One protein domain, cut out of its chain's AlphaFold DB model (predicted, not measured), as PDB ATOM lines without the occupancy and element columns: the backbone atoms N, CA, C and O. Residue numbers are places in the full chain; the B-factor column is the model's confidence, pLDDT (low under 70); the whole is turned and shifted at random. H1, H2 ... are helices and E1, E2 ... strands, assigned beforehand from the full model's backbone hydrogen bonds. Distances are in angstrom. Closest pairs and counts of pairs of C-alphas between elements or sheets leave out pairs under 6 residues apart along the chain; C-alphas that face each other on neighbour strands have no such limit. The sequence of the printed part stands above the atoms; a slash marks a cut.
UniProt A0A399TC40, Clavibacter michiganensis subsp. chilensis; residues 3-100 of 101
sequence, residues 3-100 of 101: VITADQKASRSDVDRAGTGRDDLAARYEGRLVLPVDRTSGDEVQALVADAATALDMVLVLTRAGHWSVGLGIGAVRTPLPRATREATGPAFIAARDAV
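Overview. This is residues 3 to 100 of the 101 residues of a protein of Clavibacter michiganensis subsp. chilensis (UniProt A0A399TC40). A twisted sheet of four strands has two helices, H1 and H2, over one face and the short helix H3 over the E4 side of the other face, which makes three layers. Links at both ends add to the length: residues 9 to 17 loop out at one end, and residues 75 to 90 swing out at the other before the chain folds back into H3. The printed part has 98 residues, with three named helices and four named strands in the order E1 H1 E2 E3 H2 E4 H3; the sheet runs E2 E3 E1 E4, all antiparallel. The class is mixed, helices and strands. The whole is compact, with a radius of gyration of the C-alphas of 12.3 A, and elongated, spanning 38 by 22 by 22 A.

Arrangement. E1, residues 3 to 8, is an inner strand, antiparallel to E3, residues 44 to 49, at 161 degrees, with N 4 and O 47 2.9 A apart, and to E4, residues 68 to 74, at 165 degrees, with N 5 and O 71 3.0 A apart, both within hydrogen-bond range. H1, residues 18 to 28, is on the sheet at a height of 8.1 A; its closest C-alphas to E2, residues 33 to 39, are those of Ala 26 and Val 37, 5.6 A apart. E2 and E3 form a hairpin, with N 34 and O 48 2.9 A apart. H2, residues 52 to 64, is on the same face as H1, at a height of 8.7 A; H1 and H2 are close but not clearly touching, their closest C-alphas, Leu 25 and Met 58, being 8.0 A apart, at a steep tilt of 42 degrees, opposite ways. E1, H1, E2 and E3, H2, E4 are split strand-helix-strand units, each with another strand between its two strands in the sheet, and both crossovers are right-handed. H3, residues 91 to 98, is on the opposite face, over E4, at a height of 6.1 A; the C-alphas of Gly 73 and Ala 96 are the closest, 3.6 A. H1 and H3 are apart. In H1, H2 and H3 every O i to N i+4 pair is within hydrogen-bond range.

Along the chain. E1 begins at C-alpha 3, (38.396, 88.170, 18.831), and is 16.5 A long. H1 is 15.1 A, E2 14.5 A, E3 16.8 A, H2 18.1 A and E4 19.0 A. H3, 10.5 A, ends at C-alpha 98, (35.616, 97.948, 13.544).

Size, cuts and confidence. The C-alphas of Ser 13 and Pro 80 are the two farthest apart, 38.6 A. The printed part has no cut. The link from E4 to H3, 16 residues, is long. The mean pLDDT of the printed part is 94.4, and no printed residue is under 70.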
ATOM      1  N   VAL A   3      39.086  87.324  17.856       98.69
ATOM      2  CA  VAL A   3      38.396  88.170  18.831       98.69
ATOM      3  C   VAL A   3      36.970  88.363  18.359       98.69
ATOM      4  O   VAL A   3      36.744  88.744  17.212       98.69
ATOM      5  N   ILE A   4      36.025  88.092  19.246       98.50
ATOM      6  CA  ILE A   4      34.611  88.342  19.021       98.50
ATOM      7  C   ILE A   4      34.224  89.519  19.906       98.50
ATOM      8  O   ILE A   4      34.465  89.484  21.115       98.50
ATOM      9  N   THR A   5      33.614  90.530  19.299       97.88
ATOM     10  CA  THR A   5      32.995  91.661  19.990       97.88
ATOM     11  C   THR A   5      31.506  91.646  19.676       97.88
ATOM     12  O   THR A   5      31.124  91.579  18.509       97.88
ATOM     13  N   ALA A   6      30.658  91.683  20.699       97.00
ATOM     14  CA  ALA A   6      29.210  91.694  20.547       97.00
ATOM     15  C   ALA A   6      28.611  92.854  21.336       97.00
ATOM     16  O   ALA A   6      28.664  92.850  22.560       97.00
ATOM     17  N   ASP A   7      28.044  93.823  20.625       94.75
ATOM     18  CA  ASP A   7      27.393  95.008  21.188       94.75
ATOM     19  C   ASP A   7      25.878  94.795  21.212       94.75
ATOM     20  O   ASP A   7      25.300  94.303  20.232       94.75
ATOM     21  N   GLN A   8      25.219  95.080  22.333       92.12
ATOM     22  CA  GLN A   8      23.786  94.837  22.436       92.12
ATOM     23  C   GLN A   8      22.996  95.875  21.630       92.12
ATOM     24  O   GLN A   8      23.083  97.085  21.820       92.12
ATOM     25  N   LYS A   9      22.094  95.395  20.781       88.12
ATOM     26  CA  LYS A   9      21.163  96.267  20.063       88.12
ATOM     27  C   LYS A   9      20.176  96.909  21.035       88.12
ATOM     28  O   LYS A   9      19.621  96.242  21.905       88.12
ATOM     29  N   ALA A  10      19.903  98.198  20.826       81.44
ATOM     30  CA  ALA A  10      18.886  98.957  21.559       81.44
ATOM     31  C   ALA A  10      19.028  98.909  23.100       81.44
ATOM     32  O   ALA A  10      18.035  99.004  23.822       81.44
ATOM     33  N   SER A  11      20.258  98.827  23.614       72.62
ATOM     34  CA  SER A  11      20.567  98.702  25.049       72.62
ATOM     35  C   SER A  11      20.022  99.805  25.952       72.62
ATOM     36  O   SER A  11      19.836  99.595  27.146       72.62
ATOM     37  N   ARG A  12      19.714 100.982  25.399       71.56
ATOM     38  CA  ARG A  12      19.090 102.094  26.137       71.56
ATOM     39  C   ARG A  12      17.588 101.917  26.385       71.56
ATOM     40  O   ARG A  12      17.030 102.659  27.186       71.56
ATOM     41  N   SER A  13      16.931 100.989  25.692       70.94
ATOM     42  CA  SER A  13      15.472 100.792  25.731       70.94
ATOM     43  C   SER A  13      15.043  99.345  25.989       70.94
ATOM     44  O   SER A  13      13.846  99.074  26.043       70.94
ATOM     45  N   ASP A  14      15.993  98.422  26.127       70.25
ATOM     46  CA  ASP A  14      15.759  96.989  26.326       70.25
ATOM     47  C   ASP A  14      16.507  96.498  27.584       70.25
ATOM     48  O   ASP A  14      17.348  97.199  28.140       70.25
ATOM     49  N   VAL A  15      16.189  95.293  28.061       79.31
ATOM     50  CA  VAL A  15      16.830  94.661  29.225       79.31
ATOM     51  C   VAL A  15      18.338  94.480  28.981       79.31
ATOM     52  O   VAL A  15      18.749  94.050  27.904       79.31
ATOM     53  N   ASP A  16      19.179  94.776  29.974       82.88
ATOM     54  CA  ASP A  16      20.622  94.498  29.911       82.88
ATOM     55  C   ASP A  16      20.868  92.979  29.812       82.88
ATOM     56  O   ASP A  16      20.558  92.224  30.734       82.88
ATOM     57  N   ARG A  17      21.407  92.538  28.672       87.50
ATOM     58  CA  ARG A  17      21.744  91.142  28.344       87.50
ATOM     59  C   ARG A  17      23.249  90.898  28.321       87.50
ATOM     60  O   ARG A  17      23.664  89.760  28.123       87.50
ATOM     61  N   ALA A  18      24.084  91.914  28.533       87.25
ATOM     62  CA  ALA A  18      25.539  91.757  28.507       87.25
ATOM     63  C   ALA A  18      26.045  90.898  29.663       87.25
ATOM     64  O   ALA A  18      26.942  90.079  29.482       87.25
ATOM     65  N   GLY A  19      25.431  91.031  30.844       88.62
ATOM     66  CA  GLY A  19      25.740  90.172  31.988       88.62
ATOM     67  C   GLY A  19      25.444  88.696  31.709       88.62
ATOM     68  O   GLY A  19      26.348  87.867  31.781       88.62
ATOM     69  N   THR A  20      24.201  88.385  31.333       91.12
ATOM     70  CA  THR A  20      23.767  87.007  31.057       91.12
ATOM     71  C   THR A  20      24.466  86.422  29.834       91.12
ATOM     72  O   THR A  20      24.942  85.298  29.890       91.12
ATOM     73  N   GLY A  21      24.632  87.204  28.763       93.44
ATOM     74  CA  GLY A  21      25.361  86.789  27.566       93.44
ATOM     75  C   GLY A  21      26.823  86.442  27.857       93.44
ATOM     76  O   GLY A  21      27.325  85.442  27.345       93.44
ATOM     77  N   ARG A  22      27.501  87.207  28.725       95.94
ATOM     78  CA  ARG A  22      28.851  86.867  29.200       95.94
ATOM     79  C   ARG A  22      28.864  85.512  29.912       95.94
ATOM     80  O   ARG A  22      29.733  84.696  29.613       95.94
ATOM     81  N   ASP A  23      27.933  85.280  30.837       96.00
ATOM     82  CA  ASP A  23      27.854  84.031  31.608       96.00
ATOM     83  C   ASP A  23      27.523  82.819  30.729       96.00
ATOM     84  O   ASP A  23      28.199  81.791  30.813       96.00
ATOM     85  N   ASP A  24      26.563  82.959  29.815       96.50
ATOM     86  CA  ASP A  24      26.163  81.903  28.884       96.50
ATOM     87  C   ASP A  24      27.312  81.511  27.946       96.50
ATOM     88  O   ASP A  24      27.568  80.325  27.719       96.50
ATOM     89  N   LEU A  25      28.041  82.496  27.408       97.69
ATOM     90  CA  LEU A  25      29.213  82.241  26.571       97.69
ATOM     91  C   LEU A  25      30.353  81.609  27.377       97.69
ATOM     92  O   LEU A  25      30.987  80.672  26.890       97.69
ATOM     93  N   ALA A  26      30.605  82.080  28.600       97.50
ATOM     94  CA  ALA A  26      31.631  81.506  29.465       97.50
ATOM     95  C   ALA A  26      31.355  80.024  29.758       97.50
ATOM     96  O   ALA A  26      32.256  79.199  29.608       97.50
ATOM     97  N   ALA A  27      30.109  79.676  30.092       98.00
ATOM     98  CA  ALA A  27      29.703  78.297  30.344       98.00
ATOM     99  C   ALA A  27      29.748  77.434  29.070       98.00
ATOM    100  O   ALA A  27      30.282  76.328  29.072       98.00
ATOM    101  N   ARG A  28      29.223  77.937  27.946       98.12
ATOM    102  CA  ARG A  28      29.153  77.181  26.683       98.12
ATOM    103  C   ARG A  28      30.528  76.870  26.083       98.12
ATOM    104  O   ARG A  28      30.699  75.840  25.421       98.12
ATOM    105  N   TYR A  29      31.492  77.770  26.255       98.12
ATOM    106  CA  TYR A  29      32.826  77.670  25.655       98.12
ATOM    107  C   TYR A  29      33.928  77.378  26.679       98.12
ATOM    108  O   TYR A  29      35.107  77.570  26.377       98.12
ATOM    109  N   GLU A  30      33.569  76.868  27.859       96.94
ATOM    110  CA  GLU A  30      34.531  76.423  28.866       96.94
ATOM    111  C   GLU A  30      35.607  75.507  28.247       96.94
ATOM    112  O   GLU A  30      35.333  74.665  27.387       96.94
ATOM    113  N   GLY A  31      36.870  75.739  28.618       97.38
ATOM    114  CA  GLY A  31      38.031  75.018  28.082       97.38
ATOM    115  C   GLY A  31      38.471  75.417  26.665       97.38
ATOM    116  O   GLY A  31      39.524  74.969  26.219       97.38
ATOM    117  N   ARG A  32      37.715  76.268  25.956       97.81
ATOM    118  CA  ARG A  32      38.039  76.742  24.591       97.81
ATOM    119  C   ARG A  32      38.411  78.227  24.521       97.81
ATOM    120  O   ARG A  32      38.833  78.722  23.476       97.81
ATOM    121  N   LEU A  33      38.261  78.941  25.631       98.19
ATOM    122  CA  LEU A  33      38.586  80.356  25.762       98.19
ATOM    123  C   LEU A  33      40.074  80.551  26.073       98.19
ATOM    124  O   LEU A  33      40.625  79.885  26.946       98.19
ATOM    125  N   VAL A  34      40.714  81.502  25.392       97.94
ATOM    126  CA  VAL A  34      42.103  81.905  25.684       97.94
ATOM    127  C   VAL A  34      42.152  82.820  26.908       97.94
ATOM    128  O   VAL A  34      43.085  82.747  27.703       97.94
ATOM    129  N   LEU A  35      41.140  83.676  27.057       97.62
ATOM    130  CA  LEU A  35      40.890  84.508  28.229       97.62
ATOM    131  C   LEU A  35      39.399  84.431  28.580       97.62
ATOM    132  O   LEU A  35      38.589  84.215  27.674       97.62
ATOM    133  N   PRO A  36      39.014  84.614  29.856       97.56
ATOM    134  CA  PRO A  36      37.608  84.606  30.251       97.56
ATOM    135  C   PRO A  36      36.783  85.597  29.423       97.56
ATOM    136  O   PRO A  36      37.252  86.704  29.148       97.56
ATOM    137  N   VAL A  37      35.551  85.225  29.058       97.81
ATOM    138  CA  VAL A  37      34.620  86.171  28.424       97.81
ATOM    139  C   VAL A  37      34.414  87.347  29.370       97.81
ATOM    140  O   VAL A  37      34.165  87.158  30.564       97.81
ATOM    141  N   ASP A  38      34.528  88.556  28.839       96.31
ATOM    142  CA  ASP A  38      34.471  89.780  29.628       96.31
ATOM    143  C   ASP A  38      33.398  90.719  29.081       96.31
ATOM    144  O   ASP A  38      32.983  90.620  27.925       96.31
ATOM    145  N   ARG A  39      32.941  91.622  29.940       92.81
ATOM    146  CA  ARG A  39      32.003  92.688  29.602       92.81
ATOM    147  C   ARG A  39      32.728  94.013  29.796       92.81
ATOM    148  O   ARG A  39      33.359  94.228  30.833       92.81
ATOM    149  N   THR A  40      32.647  94.912  28.821       85.75
ATOM    150  CA  THR A  40      33.174  96.274  28.989       85.75
ATOM    151  C   THR A  40      32.137  97.166  29.685       85.75
ATOM    152  O   THR A  40      31.002  96.750  29.925       85.75
ATOM    153  N   SER A  41      32.518  98.384  30.089       70.19
ATOM    154  CA  SER A  41      31.602  99.326  30.749       70.19
ATOM    155  C   SER A  41      30.485  99.750  29.791       70.19
ATOM    156  O   SER A  41      30.629 100.721  29.053       70.19
ATOM    157  N   GLY A  42      29.388  99.002  29.795       79.31
ATOM    158  CA  GLY A  42      28.298  99.147  28.842       79.31
ATOM    159  C   GLY A  42      27.651  97.801  28.573       79.31
ATOM    160  O   GLY A  42      27.479  96.988  29.478       79.31
ATOM    161  N   ASP A  43      27.291  97.581  27.330       88.00
ATOM    162  CA  ASP A  43      26.482  96.488  26.814       88.00
ATOM    163  C   ASP A  43      27.258  95.583  25.844       88.00
ATOM    164  O   ASP A  43      26.677  94.715  25.196       88.00
ATOM    165  N   GLU A  44      28.578  95.759  25.777       94.44
ATOM    166  CA  GLU A  44      29.470  94.984  24.924       94.44
ATOM    167  C   GLU A  44      30.084  93.791  25.674       94.44
ATOM    168  O   GLU A  44      30.620  93.915  26.782       94.44
ATOM    169  N   VAL A  45      30.053  92.633  25.018       96.75
ATOM    170  CA  VAL A  45      30.714  91.393  25.428       96.75
ATOM    171  C   VAL A  45      31.899  91.112  24.503       96.75
ATOM    172  O   VAL A  45      31.796  91.250  23.283       96.75
ATOM    173  N   GLN A  46      33.023  90.685  25.077       97.69
ATOM    174  CA  GLN A  46      34.248  90.351  24.351       97.69
ATOM    175  C   GLN A  46      34.731  88.938  24.682       97.69
ATOM    176  O   GLN A  46      34.769  88.531  25.846       97.69
ATOM    177  N   ALA A  47      35.170  88.206  23.658       98.31
ATOM    178  CA  ALA A  47      35.758  86.878  23.799       98.31
ATOM    179  C   ALA A  47      37.007  86.713  22.923       98.31
ATOM    180  O   ALA A  47      37.088  87.248  21.818       98.31
ATOM    181  N   LEU A  48      37.967  85.927  23.415       98.56
ATOM    182  CA  LEU A  48      39.204  85.589  22.715       98.56
ATOM    183  C   LEU A  48      39.349  84.066  22.619       98.56
ATOM    184  O   LEU A  48      39.394  83.379  23.641       98.56
ATOM    185  N   VAL A  49      39.473  83.545  21.397       98.62
ATOM    186  CA  VAL A  49      39.633  82.106  21.125       98.62
ATOM    187  C   VAL A  49      40.805  81.835  20.176       98.62
ATOM    188  O   VAL A  49      41.251  82.708  19.416       98.62
ATOM    189  N   ALA A  50      41.351  80.620  20.251       97.88
ATOM    190  CA  ALA A  50      42.556  80.238  19.514       97.88
ATOM    191  C   ALA A  50      42.264  79.638  18.130       97.88
ATOM    192  O   ALA A  50      43.127  79.705  17.255       97.88
ATOM    193  N   ASP A  51      41.066  79.089  17.919       97.88
ATOM    194  CA  ASP A  51      40.708  78.342  16.714       97.88
ATOM    195  C   ASP A  51      39.481  78.916  15.985       97.88
ATOM    196  O   ASP A  51      38.608  79.563  16.569       97.88
ATOM    197  N   ALA A  52      39.428  78.664  14.676       98.25
ATOM    198  CA  ALA A  52      38.398  79.206  13.796       98.25
ATOM    199  C   ALA A  52      37.022  78.555  13.996       98.25
ATOM    200  O   ALA A  52      36.007  79.206  13.760       98.25
ATOM    201  N   ALA A  53      36.967  77.284  14.413       98.50
ATOM    202  CA  ALA A  53      35.706  76.566  14.570       98.50
ATOM    203  C   ALA A  53      34.921  77.108  15.771       98.50
ATOM    204  O   ALA A  53      33.731  77.395  15.650       98.50
ATOM    205  N   THR A  54      35.603  77.334  16.896       98.62
ATOM    206  CA  THR A  54      35.031  77.988  18.076       98.62
ATOM    207  C   THR A  54      34.591  79.417  17.756       98.62
ATOM    208  O   THR A  54      33.494  79.815  18.144       98.62
ATOM    209  N   ALA A  55      35.401  80.178  17.009       98.62
ATOM    210  CA  ALA A  55      35.036  81.535  16.601       98.62
ATOM    211  C   ALA A  55      33.769  81.557  15.731       98.62
ATOM    212  O   ALA A  55      32.862  82.349  15.983       98.62
ATOM    213  N   LEU A  56      33.680  80.662  14.743       98.62
ATOM    214  CA  LEU A  56      32.519  80.552  13.861       98.62
ATOM    215  C   LEU A  56      31.249  80.161  14.627       98.62
ATOM    216  O   LEU A  56      30.216  80.800  14.437       98.62
ATOM    217  N   ASP A  57      31.316  79.149  15.500       98.69
ATOM    218  CA  ASP A  57      30.172  78.744  16.333       98.69
ATOM    219  C   ASP A  57      29.693  79.910  17.209       98.69
ATOM    220  O   ASP A  57      28.504  80.224  17.238       98.69
ATOM    221  N   MET A  58      30.624  80.626  17.849       98.56
ATOM    222  CA  MET A  58      30.303  81.768  18.705       98.56
ATOM    223  C   MET A  58      29.622  82.904  17.942       98.56
ATOM    224  O   MET A  58      28.589  83.401  18.393       98.56
ATOM    225  N   VAL A  59      30.149  83.273  16.771       98.31
ATOM    226  CA  VAL A  59      29.529  84.283  15.904       98.31
ATOM    227  C   VAL A  59      28.117  83.851  15.510       98.31
ATOM    228  O   VAL A  59      27.178  84.626  15.672       98.31
ATOM    229  N   LEU A  60      27.921  82.602  15.078       98.31
ATOM    230  CA  LEU A  60      26.598  82.100  14.697       98.31
ATOM    231  C   LEU A  60      25.604  82.103  15.866       98.31
ATOM    232  O   LEU A  60      24.442  82.457  15.666       98.31
ATOM    233  N   VAL A  61      26.039  81.728  17.072       98.06
ATOM    234  CA  VAL A  61      25.207  81.767  18.284       98.06
ATOM    235  C   VAL A  61      24.753  83.195  18.587       98.06
ATOM    236  O   VAL A  61      23.554  83.432  18.740       98.06
ATOM    237  N   LEU A  62      25.684  84.149  18.616       97.00
ATOM    238  CA  LEU A  62      25.392  85.553  18.917       97.00
ATOM    239  C   LEU A  62      24.500  86.188  17.842       97.00
ATOM    240  O   LEU A  62      23.506  86.837  18.165       97.00
ATOM    241  N   THR A  63      24.791  85.956  16.561       96.06
ATOM    242  CA  THR A  63      23.988  86.500  15.458       96.06
ATOM    243  C   THR A  63      22.568  85.929  15.453       96.06
ATOM    244  O   THR A  63      21.612  86.682  15.266       96.06
ATOM    245  N   ARG A  64      22.392  84.623  15.702       96.31
ATOM    246  CA  ARG A  64      21.059  83.989  15.750       96.31
ATOM    247  C   ARG A  64      20.218  84.432  16.939       96.31
ATOM    248  O   ARG A  64      18.997  84.407  16.831       96.31
ATOM    249  N   ALA A  65      20.841  84.854  18.040       94.19
ATOM    250  CA  ALA A  65      20.112  85.423  19.169       94.19
ATOM    251  C   ALA A  65      19.402  86.741  18.802       94.19
ATOM    252  O   ALA A  65      18.487  87.146  19.504       94.19
ATOM    253  N   GLY A  66      19.797  87.424  17.720       92.69
ATOM    254  CA  GLY A  66      19.080  88.585  17.175       92.69
ATOM    255  C   GLY A  66      19.241  89.892  17.962       92.69
ATOM    256  O   GLY A  66      18.890  90.953  17.452       92.69
ATOM    257  N   HIS A  67      19.826  89.842  19.160       92.62
ATOM    258  CA  HIS A  67      19.993  90.991  20.056       92.62
ATOM    259  C   HIS A  67      21.385  91.639  19.998       92.62
ATOM    260  O   HIS A  67      21.626  92.602  20.716       92.62
ATOM    261  N   TRP A  68      22.286  91.139  19.147       95.19
ATOM    262  CA  TRP A  68      23.685  91.574  19.081       95.19
ATOM    263  C   TRP A  68      24.050  92.130  17.704       95.19
ATOM    264  O   TRP A  68      23.615  91.602  16.673       95.19
ATOM    265  N   SER A  69      24.878  93.168  17.695       96.00
ATOM    266  CA  SER A  69      25.744  93.536  16.577       96.00
ATOM    267  C   SER A  69      27.102  92.883  16.814       96.00
ATOM    268  O   SER A  69      27.732  93.111  17.843       96.00
ATOM    269  N   VAL A  70      27.514  91.991  15.909       97.62
ATOM    270  CA  VAL A  70      28.641  91.072  16.135       97.62
ATOM    271  C   VAL A  70      29.771  91.389  15.168       97.62
ATOM    272  O   VAL A  70      29.578  91.318  13.957       97.62
ATOM    273  N   GLY A  71      30.950  91.676  15.710       98.19
ATOM    274  CA  GLY A  71      32.193  91.843  14.973       98.19
ATOM    275  C   GLY A  71      33.164  90.692  15.243       98.19
ATOM    276  O   GLY A  71      33.293  90.213  16.372       98.19
ATOM    277  N   LEU A  72      33.855  90.240  14.192       98.56
ATOM    278  CA  LEU A  72      34.905  89.223  14.263       98.56
ATOM    279  C   LEU A  72      36.217  89.804  13.743       98.56
ATOM    280  O   LEU A  72      36.340  90.138  12.567       98.56
ATOM    281  N   GLY A  73      37.218  89.851  14.612       98.50
ATOM    282  CA  GLY A  73      38.571  90.261  14.273       98.50
ATOM    283  C   GLY A  73      39.525  89.079  14.261       98.50
ATOM    284  O   GLY A  73      39.527  88.244  15.167       98.50
ATOM    285  N   ILE A  74      40.377  89.019  13.240       98.56
ATOM    286  CA  ILE A  74      41.376  87.962  13.073       98.56
ATOM    287  C   ILE A  74      42.744  88.615  12.967       98.56
ATOM    288  O   ILE A  74      42.968  89.477  12.121       98.56
ATOM    289  N   GLY A  75      43.682  88.197  13.814       98.06
ATOM    290  CA  GLY A  75      45.041  88.722  13.744       98.06
ATOM    291  C   GLY A  75      45.879  88.471  14.987       98.06
ATOM    292  O   GLY A  75      45.614  87.558  15.781       98.06
ATOM    293  N   ALA A  76      46.919  89.290  15.126       98.19
ATOM    294  CA  ALA A  76      47.794  89.289  16.286       98.19
ATOM    295  C   ALA A  76      47.096  89.891  17.517       98.19
ATOM    296  O   ALA A  76      46.291  90.820  17.413       98.19
ATOM    297  N   VAL A  77      47.461  89.372  18.687       98.12
ATOM    298  CA  VAL A  77      47.117  89.908  20.009       98.12
ATOM    299  C   VAL A  77      48.427  90.139  20.748       98.12
ATOM    300  O   VAL A  77      49.358  89.342  20.625       98.12
ATOM    301  N   ARG A  78      48.527  91.254  21.473       97.94
ATOM    302  CA  ARG A  78      49.746  91.633  22.186       97.94
ATOM    303  C   ARG A  78      49.999  90.676  23.350       97.94
ATOM    304  O   ARG A  78      49.107  90.421  24.152       97.94
ATOM    305  N   THR A  79      51.237  90.199  23.450       95.75
ATOM    306  CA  THR A  79      51.714  89.321  24.524       95.75
ATOM    307  C   THR A  79      52.706  90.053  25.442       95.75
ATOM    308  O   THR A  79      53.404  90.946  24.956       95.75
ATOM    309  N   PRO A  80      52.835  89.670  26.728       96.50
ATOM    310  CA  PRO A  80      52.085  88.612  27.415       96.50
ATOM    311  C   PRO A  80      50.598  88.956  27.557       96.50
ATOM    312  O   PRO A  80      50.231  90.130  27.594       96.50
ATOM    313  N   LEU A  81      49.746  87.928  27.586       97.19
ATOM    314  CA  LEU A  81      48.312  88.132  27.770       97.19
ATOM    315  C   LEU A  81      48.026  88.605  29.205       97.19
ATOM    316  O   LEU A  81      48.655  88.106  30.144       97.19
ATOM    317  N   PRO A  82      47.087  89.549  29.388       96.62
ATOM    318  CA  PRO A  82      46.616  89.946  30.711       96.62
ATOM    319  C   PRO A  82      45.717  88.862  31.321       96.62
ATOM    320  O   PRO A  82      45.522  87.795  30.744       96.62
ATOM    321  N   ARG A  83      45.146  89.135  32.499       94.69
ATOM    322  CA  ARG A  83      44.178  88.223  33.135       94.69
ATOM    323  C   ARG A  83      42.759  88.380  32.588       94.69
ATOM    324  O   ARG A  83      41.994  87.422  32.629       94.69
ATOM    325  N   ALA A  84      42.416  89.574  32.112       94.81
ATOM    326  CA  ALA A  84      41.071  89.936  31.681       94.81
ATOM    327  C   ALA A  84      41.042  90.273  30.184       94.81
ATOM    328  O   ALA A  84      41.925  90.977  29.691       94.81
ATOM    329  N   THR A  85      40.017  89.812  29.461       96.25
ATOM    330  CA  THR A  85      39.898  90.057  28.010       96.25
ATOM    331  C   THR A  85      39.818  91.548  27.691       96.25
ATOM    332  O   THR A  85      40.467  91.987  26.747       96.25
ATOM    333  N   ARG A  86      39.138  92.352  28.520       93.19
ATOM    334  CA  ARG A  86      39.030  93.811  28.314       93.19
ATOM    335  C   ARG A  86      40.348  94.580  28.462       93.19
ATOM    336  O   ARG A  86      40.436  95.732  28.055       93.19
ATOM    337  N   GLU A  87      41.363  93.972  29.077       95.62
ATOM    338  CA  GLU A  87      42.712  94.545  29.195       95.62
ATOM    339  C   GLU A  87      43.606  94.151  28.007       95.62
ATOM    340  O   GLU A  87      44.686  94.721  27.810       95.62
ATOM    341  N   ALA A  88      43.190  93.149  27.225       96.50
ATOM    342  CA  ALA A  88      43.932  92.678  26.070       96.50
ATOM    343  C   ALA A  88      43.739  93.624  24.881       96.50
ATOM    344  O   ALA A  88      42.773  94.375  24.775       96.50
ATOM    345  N   THR A  89      44.710  93.626  23.973       96.75
ATOM    346  CA  THR A  89      44.665  94.486  22.788       96.75
ATOM    347  C   THR A  89      45.546  93.925  21.681       96.75
ATOM    348  O   THR A  89      46.316  92.983  21.880       96.75
ATOM    349  N   GLY A  90      45.449  94.520  20.502       97.75
ATOM    350  CA  GLY A  90      46.192  94.155  19.309       97.75
ATOM    351  C   GLY A  90      45.322  94.290  18.064       97.75
ATOM    352  O   GLY A  90      44.125  94.567  18.181       97.75
ATOM    353  N   PRO A  91      45.901  94.064  16.874       98.38
ATOM    354  CA  PRO A  91      45.179  94.163  15.609       98.38
ATOM    355  C   PRO A  91      43.866  93.371  15.565       98.38
ATOM    356  O   PRO A  91      42.893  93.860  15.005       98.38
ATOM    357  N   ALA A  92      43.799  92.192  16.199       98.25
ATOM    358  CA  ALA A  92      42.563  91.408  16.243       98.25
ATOM    359  C   ALA A  92      41.432  92.105  17.023       98.25
ATOM    360  O   ALA A  92      40.290  92.060  16.588       98.25
ATOM    361  N   PHE A  93      41.736  92.776  18.140       97.69
ATOM    362  CA  PHE A  93      40.731  93.509  18.925       97.69
ATOM    363  C   PHE A  93      40.209  94.736  18.175       97.69
ATOM    364  O   PHE A  93      39.010  94.995  18.186       97.69
ATOM    365  N   ILE A  94      41.103  95.455  17.489       97.44
ATOM    366  CA  ILE A  94      40.736  96.612  16.664       97.44
ATOM    367  C   ILE A  94      39.828  96.156  15.517       97.44
ATOM    368  O   ILE A  94      38.724  96.666  15.375       97.44
ATOM    369  N   ALA A  95      40.235  95.118  14.779       98.25
ATOM    370  CA  ALA A  95      39.440  94.575  13.681       98.25
ATOM    371  C   ALA A  95      38.066  94.057  14.140       98.25
ATOM    372  O   ALA A  95      37.079  94.243  13.434       98.25
ATOM    373  N   ALA A  96      37.985  93.423  15.317       98.06
ATOM    374  CA  ALA A  96      36.713  92.962  15.870       98.06
ATOM    375  C   ALA A  96      35.776  94.132  16.175       98.06
ATOM    376  O   ALA A  96      34.603  94.066  15.827       98.06
ATOM    377  N   ARG A  97      36.301  95.208  16.771       96.50
ATOM    378  CA  ARG A  97      35.533  96.418  17.071       96.50
ATOM    379  C   ARG A  97      35.064  97.129  15.805       96.50
ATOM    380  O   ARG A  97      33.891  97.477  15.727       96.50
ATOM    381  N   ASP A  98      35.942  97.293  14.818       97.12
ATOM    382  CA  ASP A  98      35.616  97.948  13.544       97.12
ATOM    383  C   ASP A  98      34.571  97.164  12.731       97.12
ATOM    384  O   ASP A  98      33.844  97.742  11.926       97.12
ATOM    385  N   ALA A  99      34.478  95.847  12.944       97.38
ATOM    386  CA  ALA A  99      33.503  94.977  12.293       97.38
ATOM    387  C   ALA A  99      32.115  94.973  12.962       97.38
ATOM    388  O   ALA A  99      31.207  94.316  12.451       97.38
ATOM    389  N   VAL A 100      31.930  95.656  14.097       94.38
ATOM    390  CA  VAL A 100      30.610  95.802  14.728       94.38
ATOM    391  C   VAL A 100      29.797  96.838  13.946       94.38
ATOM    392  O   VAL A 100      30.179  98.004  13.878       94.38
TER     393      VAL A 100